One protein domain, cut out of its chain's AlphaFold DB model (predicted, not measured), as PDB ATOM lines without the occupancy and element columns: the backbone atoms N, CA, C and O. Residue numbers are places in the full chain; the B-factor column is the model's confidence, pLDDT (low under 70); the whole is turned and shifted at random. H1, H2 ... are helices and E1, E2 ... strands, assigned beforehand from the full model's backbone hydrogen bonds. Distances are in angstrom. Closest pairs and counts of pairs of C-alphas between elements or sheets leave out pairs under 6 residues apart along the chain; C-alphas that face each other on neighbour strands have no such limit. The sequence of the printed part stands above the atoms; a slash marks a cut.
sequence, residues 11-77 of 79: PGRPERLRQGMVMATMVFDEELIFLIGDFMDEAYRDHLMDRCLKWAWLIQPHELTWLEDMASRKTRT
ATOM      1  N   PRO A  11     149.405 152.653 159.394       96.31
ATOM      2  CA  PRO A  11     148.991 151.548 158.532       96.31
ATOM      3  C   PRO A  11     149.202 150.169 159.174       96.31
ATOM      4  O   PRO A  11     150.171 149.953 159.903       96.31
ATOM      5  N   GLY A  12     148.329 149.220 158.839       93.94
ATOM      6  CA  GLY A  12     148.370 147.841 159.321       93.94
ATOM      7  C   GLY A  12     147.695 147.648 160.677       93.94
ATOM      8  O   GLY A  12     146.905 148.480 161.124       93.94
ATOM      9  N   ARG A  13     147.997 146.522 161.329       93.75
ATOM     10  CA  ARG A  13     147.471 146.174 162.656       93.75
ATOM     11  C   ARG A  13     148.434 146.592 163.775       93.75
ATOM     12  O   ARG A  13     149.649 146.534 163.571       93.75
ATOM     13  N   PRO A  14     147.933 146.971 164.960       92.56
ATOM     14  CA  PRO A  14     148.787 147.173 166.123       92.56
ATOM     15  C   PRO A  14     149.381 145.839 166.596       92.56
ATOM     16  O   PRO A  14     148.856 144.768 166.305       92.56
ATOM     17  N   GLU A  15     150.458 145.883 167.378       91.44
ATOM     18  CA  GLU A  15     151.013 144.667 167.997       91.44
ATOM     19  C   GLU A  15     150.072 144.076 169.055       91.44
ATOM     20  O   GLU A  15     149.992 142.862 169.226       91.44
ATOM     21  N   ARG A  16     149.370 144.947 169.790       88.94
ATOM     22  CA  ARG A  16     148.377 144.591 170.808       88.94
ATOM     23  C   ARG A  16     147.279 145.640 170.831       88.94
ATOM     24  O   ARG A  16     147.588 146.832 170.830       88.94
ATOM     25  N   LEU A  17     146.027 145.204 170.938       88.81
ATOM     26  CA  LEU A  17     144.922 146.113 171.219       88.81
ATOM     27  C   LEU A  17     145.005 146.628 172.650       88.81
ATOM     28  O   LEU A  17     145.305 145.881 173.583       88.81
ATOM     29  N   ARG A  18     144.746 147.922 172.808       89.31
ATOM     30  CA  ARG A  18     144.674 148.595 174.100       89.31
ATOM     31  C   ARG A  18     143.512 149.575 174.098       89.31
ATOM     32  O   ARG A  18     143.168 150.132 173.055       89.31
ATOM     33  N   GLN A  19     142.951 149.798 175.280       89.62
ATOM     34  CA  GLN A  19     141.929 150.812 175.499       89.62
ATOM     35  C   GLN A  19     142.405 152.183 175.002       89.62
ATOM     36  O   GLN A  19     143.576 152.537 175.158       89.62
ATOM     37  N   GLY A  20     141.498 152.941 174.388       88.94
ATOM     38  CA  GLY A  20     141.796 154.266 173.839       88.94
ATOM     39  C   GLY A  20     142.390 154.255 172.427       88.94
ATOM     40  O   GLY A  20     142.611 155.320 171.845       88.94
ATOM     41  N   MET A  21     142.612 153.077 171.839       92.31
ATOM     42  CA  MET A  21     142.896 152.952 170.410       92.31
ATOM     43  C   MET A  21     141.617 153.082 169.575       92.31
ATOM     44  O   MET A  21     140.524 152.734 170.018       92.31
ATOM     45  N   VAL A  22     141.776 153.513 168.328       93.25
ATOM     46  CA  VAL A  22     140.785 153.354 167.259       93.25
ATOM     47  C   VAL A  22     141.374 152.518 166.135       93.25
ATOM     48  O   VAL A  22     142.568 152.601 165.848       93.25
ATOM     49  N   MET A  23     140.536 151.712 165.497       93.69
ATOM     50  CA  MET A  23     140.941 150.788 164.446       93.69
ATOM     51  C   MET A  23     139.960 150.860 163.286       93.69
ATOM     52  O   MET A  23     138.755 150.778 163.501       93.69
ATOM     53  N   ALA A  24     140.477 150.998 162.069       94.44
ATOM     54  CA  ALA A  24     139.697 150.855 160.852       94.44
ATOM     55  C   ALA A  24     139.874 149.439 160.300       94.44
ATOM     56  O   ALA A  24     141.002 148.963 160.140       94.44
ATOM     57  N   THR A  25     138.769 148.762 160.017       92.12
ATOM     58  CA  THR A  25     138.738 147.357 159.602       92.12
ATOM     59  C   THR A  25     137.712 147.151 158.497       92.12
ATOM     60  O   THR A  25     136.749 147.908 158.392       92.12
ATOM     61  N   MET A  26     137.933 146.137 157.663       89.81
ATOM     62  CA  MET A  26     137.044 145.800 156.554       89.81
ATOM     63  C   MET A  26     136.036 144.725 156.980       89.81
ATOM     64  O   MET A  26     136.405 143.572 157.226       89.81
ATOM     65  N   VAL A  27     134.754 145.075 157.045       84.00
ATOM     66  CA  VAL A  27     133.667 144.161 157.423       84.00
ATOM     67  C   VAL A  27     132.567 144.266 156.372       84.00
ATOM     68  O   VAL A  27     132.079 145.354 156.112       84.00
ATOM     69  N   PHE A  28     132.193 143.138 155.759       84.75
ATOM     70  CA  PHE A  28     131.205 143.088 154.665       84.75
ATOM     71  C   PHE A  28     131.478 144.101 153.534       84.75
ATOM     72  O   PHE A  28     130.561 144.762 153.065       84.75
ATOM     73  N   ASP A  29     132.743 144.219 153.118       86.12
ATOM     74  CA  ASP A  29     133.209 145.147 152.072       86.12
ATOM     75  C   ASP A  29     133.058 146.646 152.403       86.12
ATOM     76  O   ASP A  29     133.262 147.502 151.540       86.12
ATOM     77  N   GLU A  30     132.787 146.977 153.669       90.81
ATOM     78  CA  GLU A  30     132.771 148.346 154.181       90.81
ATOM     79  C   GLU A  30     133.892 148.585 155.208       90.81
ATOM     80  O   GLU A  30     134.202 147.735 156.051       90.81
ATOM     81  N   GLU A  31     134.507 149.772 155.156       91.62
ATOM     82  CA  GLU A  31     135.448 150.222 156.185       91.62
ATOM     83  C   GLU A  31     134.667 150.721 157.408       91.62
ATOM     84  O   GLU A  31     133.991 151.750 157.358       91.62
ATOM     85  N   LEU A  32     134.803 150.009 158.524       92.12
ATOM     86  CA  LEU A  32     134.234 150.380 159.816       92.12
ATOM     87  C   LEU A  32     135.331 150.840 160.775       92.12
ATOM     88  O   LEU A  32     136.422 150.270 160.811       92.12
ATOM     89  N   ILE A  33     135.019 151.847 161.595       92.25
ATOM     90  CA  ILE A  33     135.912 152.347 162.646       92.25
ATOM     91  C   ILE A  33     135.403 151.881 164.008       92.25
ATOM     92  O   ILE A  33     134.286 152.203 164.409       92.25
ATOM     93  N   PHE A  34     136.256 151.173 164.742       90.69
ATOM     94  CA  PHE A  34     135.989 150.690 166.091       90.69
ATOM     95  C   PHE A  34     136.802 151.476 167.114       90.69
ATOM     96  O   PHE A  34     138.007 151.670 166.945       90.69
ATOM     97  N   LEU A  35     136.143 151.883 168.199       91.31
ATOM     98  CA  LEU A  35     136.795 152.365 169.413       91.31
ATOM     99  C   LEU A  35     137.086 151.171 170.320       91.31
ATOM    100  O   LEU A  35     136.183 150.405 170.657       91.31
ATOM    101  N   ILE A  36     138.338 151.029 170.734       90.12
ATOM    102  CA  ILE A  36     138.761 149.941 171.609       90.12
ATOM    103  C   ILE A  36     138.557 150.367 173.060       90.12
ATOM    104  O   ILE A  36     139.243 151.257 173.568       90.12
ATOM    105  N   GLY A  37     137.573 149.738 173.700       86.19
ATOM    106  CA  GLY A  37     137.290 149.839 175.130       86.19
ATOM    107  C   GLY A  37     137.833 148.639 175.908       86.19
ATOM    108  O   GLY A  37     138.813 148.020 175.501       86.19
ATOM    109  N   ASP A  38     137.203 148.338 177.045       78.12
ATOM    110  CA  ASP A  38     137.687 147.336 178.005       78.12
ATOM    111  C   ASP A  38     137.308 145.894 177.640       78.12
ATOM    112  O   ASP A  38     138.129 144.984 177.703       78.12
ATOM    113  N   PHE A  39     136.068 145.682 177.200       65.62
ATOM    114  CA  PHE A  39     135.556 144.339 176.962       65.62
ATOM    115  C   PHE A  39     135.435 144.031 175.471       65.62
ATOM    116  O   PHE A  39     134.718 144.710 174.733       65.62
ATOM    117  N   MET A  40     136.109 142.966 175.044       73.31
ATOM    118  CA  MET A  40     135.953 142.363 173.728       73.31
ATOM    119  C   MET A  40     136.156 140.856 173.861       73.31
ATOM    120  O   MET A  40     137.156 140.421 174.431       73.31
ATOM    121  N   ASP A  41     135.210 140.070 173.348       83.00
ATOM    122  CA  ASP A  41     135.371 138.620 173.228       83.00
ATOM    123  C   ASP A  41     136.636 138.288 172.414       83.00
ATOM    124  O   ASP A  41     136.928 138.962 171.423       83.00
ATOM    125  N   GLU A  42     137.406 137.276 172.827       81.38
ATOM    126  CA  GLU A  42     138.708 136.987 172.210       81.38
ATOM    127  C   GLU A  42     138.597 136.569 170.742       81.38
ATOM    128  O   GLU A  42     139.414 136.996 169.926       81.38
ATOM    129  N   ALA A  43     137.574 135.792 170.375       83.69
ATOM    130  CA  ALA A  43     137.390 135.386 168.986       83.69
ATOM    131  C   ALA A  43     137.028 136.595 168.112       83.69
ATOM    132  O   ALA A  43     137.514 136.734 166.987       83.69
ATOM    133  N   TYR A  44     136.217 137.509 168.650       82.94
ATOM    134  CA  TYR A  44     135.888 138.760 167.972       82.94
ATOM    135  C   TYR A  44     137.107 139.687 167.839       82.94
ATOM    136  O   TYR A  44     137.316 140.298 166.789       82.94
ATOM    137  N   ARG A  45     137.949 139.747 168.876       84.88
ATOM    138  CA  ARG A  45     139.204 140.508 168.894       84.88
ATOM    139  C   ARG A  45     140.140 140.081 167.772       84.88
ATOM    140  O   ARG A  45     140.632 140.928 167.026       84.88
ATOM    141  N   ASP A  46     140.380 138.782 167.658       87.19
ATOM    142  CA  ASP A  46     141.316 138.246 166.676       87.19
ATOM    143  C   ASP A  46     140.768 138.450 165.251       87.19
ATOM    144  O   ASP A  46     141.494 138.906 164.366       87.19
ATOM    145  N   HIS A  47     139.451 138.284 165.057       86.25
ATOM    146  CA  HIS A  47     138.789 138.582 163.784       86.25
ATOM    147  C   HIS A  47     138.940 140.050 163.347       86.25
ATOM    148  O   HIS A  47     139.186 140.328 162.171       86.25
ATOM    149  N   LEU A  48     138.806 140.999 164.280       86.19
ATOM    150  CA  LEU A  48     138.997 142.424 163.993       86.19
ATOM    151  C   LEU A  48     140.453 142.744 163.637       86.19
ATOM    152  O   LEU A  48     140.697 143.533 162.722       86.19
ATOM    153  N   MET A  49     141.407 142.124 164.337       88.62
ATOM    154  CA  MET A  49     142.843 142.324 164.132       88.62
ATOM    155  C   MET A  49     143.325 141.821 162.773       88.62
ATOM    156  O   MET A  49     144.154 142.483 162.145       88.62
ATOM    157  N   ASP A  50     142.797 140.693 162.302       90.69
ATOM    158  CA  ASP A  50     143.166 140.111 161.006       90.69
ATOM    159  C   ASP A  50     142.693 140.955 159.815       90.69
ATOM    160  O   ASP A  50     143.281 140.908 158.736       90.69
ATOM    161  N   ARG A  51     141.643 141.757 160.016       91.38
ATOM    162  CA  ARG A  51     141.048 142.625 158.988       91.38
ATOM    163  C   ARG A  51     141.392 144.104 159.163       91.38
ATOM    164  O   ARG A  51     140.865 144.956 158.446       91.38
ATOM    165  N   CYS A  52     142.271 144.417 160.113       94.31
ATOM    166  CA  CYS A  52     142.694 145.775 160.413       94.31
ATOM    167  C   CYS A  52     143.498 146.383 159.258       94.31
ATOM    168  O   CYS A  52     144.538 145.863 158.855       94.31
ATOM    169  N   LEU A  53     143.051 147.541 158.782       95.38
ATOM    170  CA  LEU A  53     143.708 148.310 157.726       95.38
ATOM    171  C   LEU A  53     144.690 149.333 158.295       95.38
ATOM    172  O   LEU A  53     145.758 149.568 157.728       95.38
ATOM    173  N   LYS A  54     144.297 149.982 159.392       95.62
ATOM    174  CA  LYS A  54     145.051 151.034 160.076       95.62
ATOM    175  C   LYS A  54     144.499 151.229 161.482       95.62
ATOM    176  O   LYS A  54     143.324 150.974 161.746       95.62
ATOM    177  N   TRP A  55     145.325 151.760 162.365       95.62
ATOM    178  CA  TRP A  55     144.944 152.077 163.736       95.62
ATOM    179  C   TRP A  55     145.515 153.428 164.157       95.62
ATOM    180  O   TRP A  55     146.413 153.961 163.513       95.62
ATOM    181  N   ALA A  56     144.988 154.005 165.225       94.50
ATOM    182  CA  ALA A  56     145.542 155.208 165.824       94.50
ATOM    183  C   ALA A  56     145.259 155.240 167.324       94.50
ATOM    184  O   ALA A  56     144.356 154.569 167.823       94.50
ATOM    185  N   TRP A  57     146.000 156.076 168.041       92.12
ATOM    186  CA  TRP A  57     145.614 156.473 169.388       92.12
ATOM    187  C   TRP A  57     144.552 157.565 169.306       92.12
ATOM    188  O   TRP A  57     144.817 158.639 168.767       92.12
ATOM    189  N   LEU A  58     143.364 157.298 169.850       89.31
ATOM    190  CA  LEU A  58     142.399 158.355 170.150       89.31
ATOM    191  C   LEU A  58     142.776 159.047 171.461       89.31
ATOM    192  O   LEU A  58     142.726 160.271 171.557       89.31
ATOM    193  N   ILE A  59     143.186 158.246 172.443       86.25
ATOM    194  CA  ILE A  59     143.774 158.688 173.699       86.25
ATOM    195  C   ILE A  59     144.881 157.717 174.101       86.25
ATOM    196  O   ILE A  59     144.679 156.502 174.107       86.25
ATOM    197  N   GLN A  60     146.069 158.233 174.409       83.75
ATOM    198  CA  GLN A  60     147.162 157.380 174.862       83.75
ATOM    199  C   GLN A  60     146.959 156.956 176.324       83.75
ATOM    200  O   GLN A  60     146.346 157.692 177.096       83.75
ATOM    201  N   PRO A  61     147.529 155.820 176.770       79.00
ATOM    202  CA  PRO A  61     147.315 155.325 178.133       79.00
ATOM    203  C   PRO A  61     147.667 156.338 179.232       79.00
ATOM    204  O   PRO A  61     146.954 156.454 180.219       79.00
ATOM    205  N   HIS A  62     148.734 157.122 179.047       77.19
ATOM    206  CA  HIS A  62     149.128 158.145 180.020       77.19
ATOM    207  C   HIS A  62     148.167 159.348 180.046       77.19
ATOM    208  O   HIS A  62     148.001 159.989 181.081       77.19
ATOM    209  N   GLU A  63     147.523 159.653 178.918       78.44
ATOM    210  CA  GLU A  63     146.485 160.683 178.830       78.44
ATOM    211  C   GLU A  63     145.177 160.196 179.470       78.44
ATOM    212  O   GLU A  63     144.457 160.997 180.064       78.44
ATOM    213  N   LEU A  64     144.899 158.887 179.402       72.38
ATOM    214  CA  LEU A  64     143.750 158.265 180.059       72.38
ATOM    215  C   LEU A  64     143.862 158.365 181.585       72.38
ATOM    216  O   LEU A  64     142.949 158.884 182.218       72.38
ATOM    217  N   THR A  65     145.011 157.994 182.158       74.44
ATOM    218  CA  THR A  65     145.262 158.143 183.603       74.44
ATOM    219  C   THR A  65     145.105 159.593 184.061       74.44
ATOM    220  O   THR A  65     144.516 159.866 185.104       74.44
ATOM    221  N   TRP A  66     145.581 160.554 183.263       77.44
ATOM    222  CA  TRP A  66     145.397 161.971 183.573       77.44
ATOM    223  C   TRP A  66     143.921 162.402 183.554       77.44
ATOM    224  O   TRP A  66     143.500 163.191 184.406       77.44
ATOM    225  N   LEU A  67     143.121 161.903 182.603       75.31
ATOM    226  CA  LEU A  67     141.684 162.182 182.557       75.31
ATOM    227  C   LEU A  67     140.943 161.584 183.752       75.31
ATOM    228  O   LEU A  67     140.096 162.268 184.330       75.31
ATOM    229  N   GLU A  68     141.262 160.348 184.123       77.19
ATOM    230  CA  GLU A  68     140.701 159.681 185.301       77.19
ATOM    231  C   GLU A  68     141.004 160.488 186.567       77.19
ATOM    232  O   GLU A  68     140.082 160.880 187.284       77.19
ATOM    233  N   ASP A  69     142.267 160.875 186.768       78.62
ATOM    234  CA  ASP A  69     142.692 161.719 187.887       78.62
ATOM    235  C   ASP A  69     141.951 163.064 187.925       78.62
ATOM    236  O   ASP A  69     141.535 163.529 188.992       78.62
ATOM    237  N   MET A  70     141.777 163.731 186.778       77.44
ATOM    238  CA  MET A  70     141.005 164.975 186.714       77.44
ATOM    239  C   MET A  70     139.531 164.769 187.061       77.44
ATOM    240  O   MET A  70     138.951 165.606 187.762       77.44
ATOM    241  N   ALA A  71     138.916 163.698 186.559       78.44
ATOM    242  CA  ALA A  71     137.523 163.379 186.839       78.44
ATOM    243  C   ALA A  71     137.323 163.136 188.341       78.44
ATOM    244  O   ALA A  71     136.422 163.727 188.938       78.44
ATOM    245  N   SER A  72     138.224 162.380 188.974       76.81
ATOM    246  CA  SER A  72     138.205 162.101 190.414       76.81
ATOM    247  C   SER A  72     138.455 163.333 191.292       76.81
ATOM    248  O   SER A  72     137.953 163.417 192.412       76.81
ATOM    249  N   ARG A  73     139.220 164.325 190.816       66.56
ATOM    250  CA  ARG A  73     139.446 165.581 191.558       66.56
ATOM    251  C   ARG A  73     138.204 166.473 191.597       66.56
ATOM    252  O   ARG A  73     137.976 167.142 192.603       66.56
ATOM    253  N   LYS A  74     137.389 166.482 190.536       59.03
ATOM    254  CA  LYS A  74     136.158 167.290 190.488       59.03
ATOM    255  C   LYS A  74     135.089 166.795 191.459       59.03
ATOM    256  O   LYS A  74     134.419 167.622 192.065       59.03
ATOM    257  N   THR A  75     134.975 165.484 191.657       54.38
ATOM    258  CA  THR A  75     134.077 164.892 192.662       54.38
ATOM    259  C   THR A  75     134.474 165.284 194.082       54.38
ATOM    260  O   THR A  75     133.619 165.605 194.893       54.38
ATOM    261  N   ARG A  76     135.777 165.363 194.365       52.38
ATOM    262  CA  ARG A  76     136.308 165.654 195.705       52.38
ATOM    263  C   ARG A  76     136.216 167.125 196.135       52.38
ATOM    264  O   ARG A  76     136.507 167.437 197.279       52.38
ATOM    265  N   THR A  77     135.865 168.032 195.221       51.91
ATOM    266  CA  THR A  77     135.710 169.475 195.515       51.91
ATOM    267  C   THR A  77     134.236 169.874 195.697       51.91
ATOM    268  O   THR A  77     133.940 171.044 195.921       51.91
TER     269      THR A  77
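Overview. This is residues 11 to 77 of the 79 residues of an uncharacterized protein of Pseudomonas multiresinivorans (UniProt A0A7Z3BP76). A small sheet of three strands has one short helix, H1, standing up from one face, while a longer helix, H2, reaches away from the sheet as an arm, with residues 68 to 77 sticking out free at its far end. The printed part has 67 residues, with two named helices and three named strands in the order E1, E2, H1, E3, H2. The sheet runs E2, E1, E3, antiparallel throughout, and the class is mixed, helices and strands. The whole is loose, with a radius of gyration of the C-alphas of 14.6 A, and the C-alphas span 50 by 23 by 21 A, a rod whose length owes much to the arm H2.

Along the chain. Start at Pro 11 and pass residues 11 to 20, which come before the first named element. Find C-alpha 21 at (142.896, 152.952, 170.410); from there strand E1, residues 21 to 27, runs 18.2 A. A tight link of 2 residues leads to E2, residues 30 to 35, 16.3 A long. After a short link of 6 residues, look for helix H1, residues 42 to 50, beginning at C-alpha 42 at (138.708, 136.987, 172.210) and 12.5 A long. One residue farther on, E3, residues 52 to 57, runs 14.3 A. Last comes helix H2, residues 61 to 75, which runs 21.9 A to C-alpha 75 at (134.077, 164.892, 192.662).

Arrangement. Begin with E1, the inner strand. E1 and E2 form a hairpin, antiparallel at 156 degrees; look for N 34 and O 23, 2.8 A apart and within hydrogen-bond range. On its other side E1 is antiparallel to E3 at 163 degrees, with N 22 and O 56 at 2.8 A, within hydrogen-bond range. E2, H1 and E3 make a split strand-helix-strand unit, two strands running the same way with E1 between them, and its crossover is right-handed. H1 is on the sheet at a height of 10.4 A and stands up from it, rising 49 degrees out of the local plane. It lies over E1, and the closest C-alphas of the two are those of Thr 25 and Leu 48, 6.6 A. H2 is not on the sheet, and it is apart from E1, E2 and H1. Each O i to N i+4 pair of H1 is within hydrogen-bond range, and 10 of 11 are in H2.

Size, cuts and confidence. The two C-alphas farthest apart are those of Asp 29 and Thr 77, 49.9 A. Without residues 68 to 77, which stand free, the body of 57 residues spans 37 by 22 by 17 A. The printed part has no cut and no long link. The mean pLDDT of the printed part is 84.3; look for values under 70 at residue 39 and residues 73 to 77.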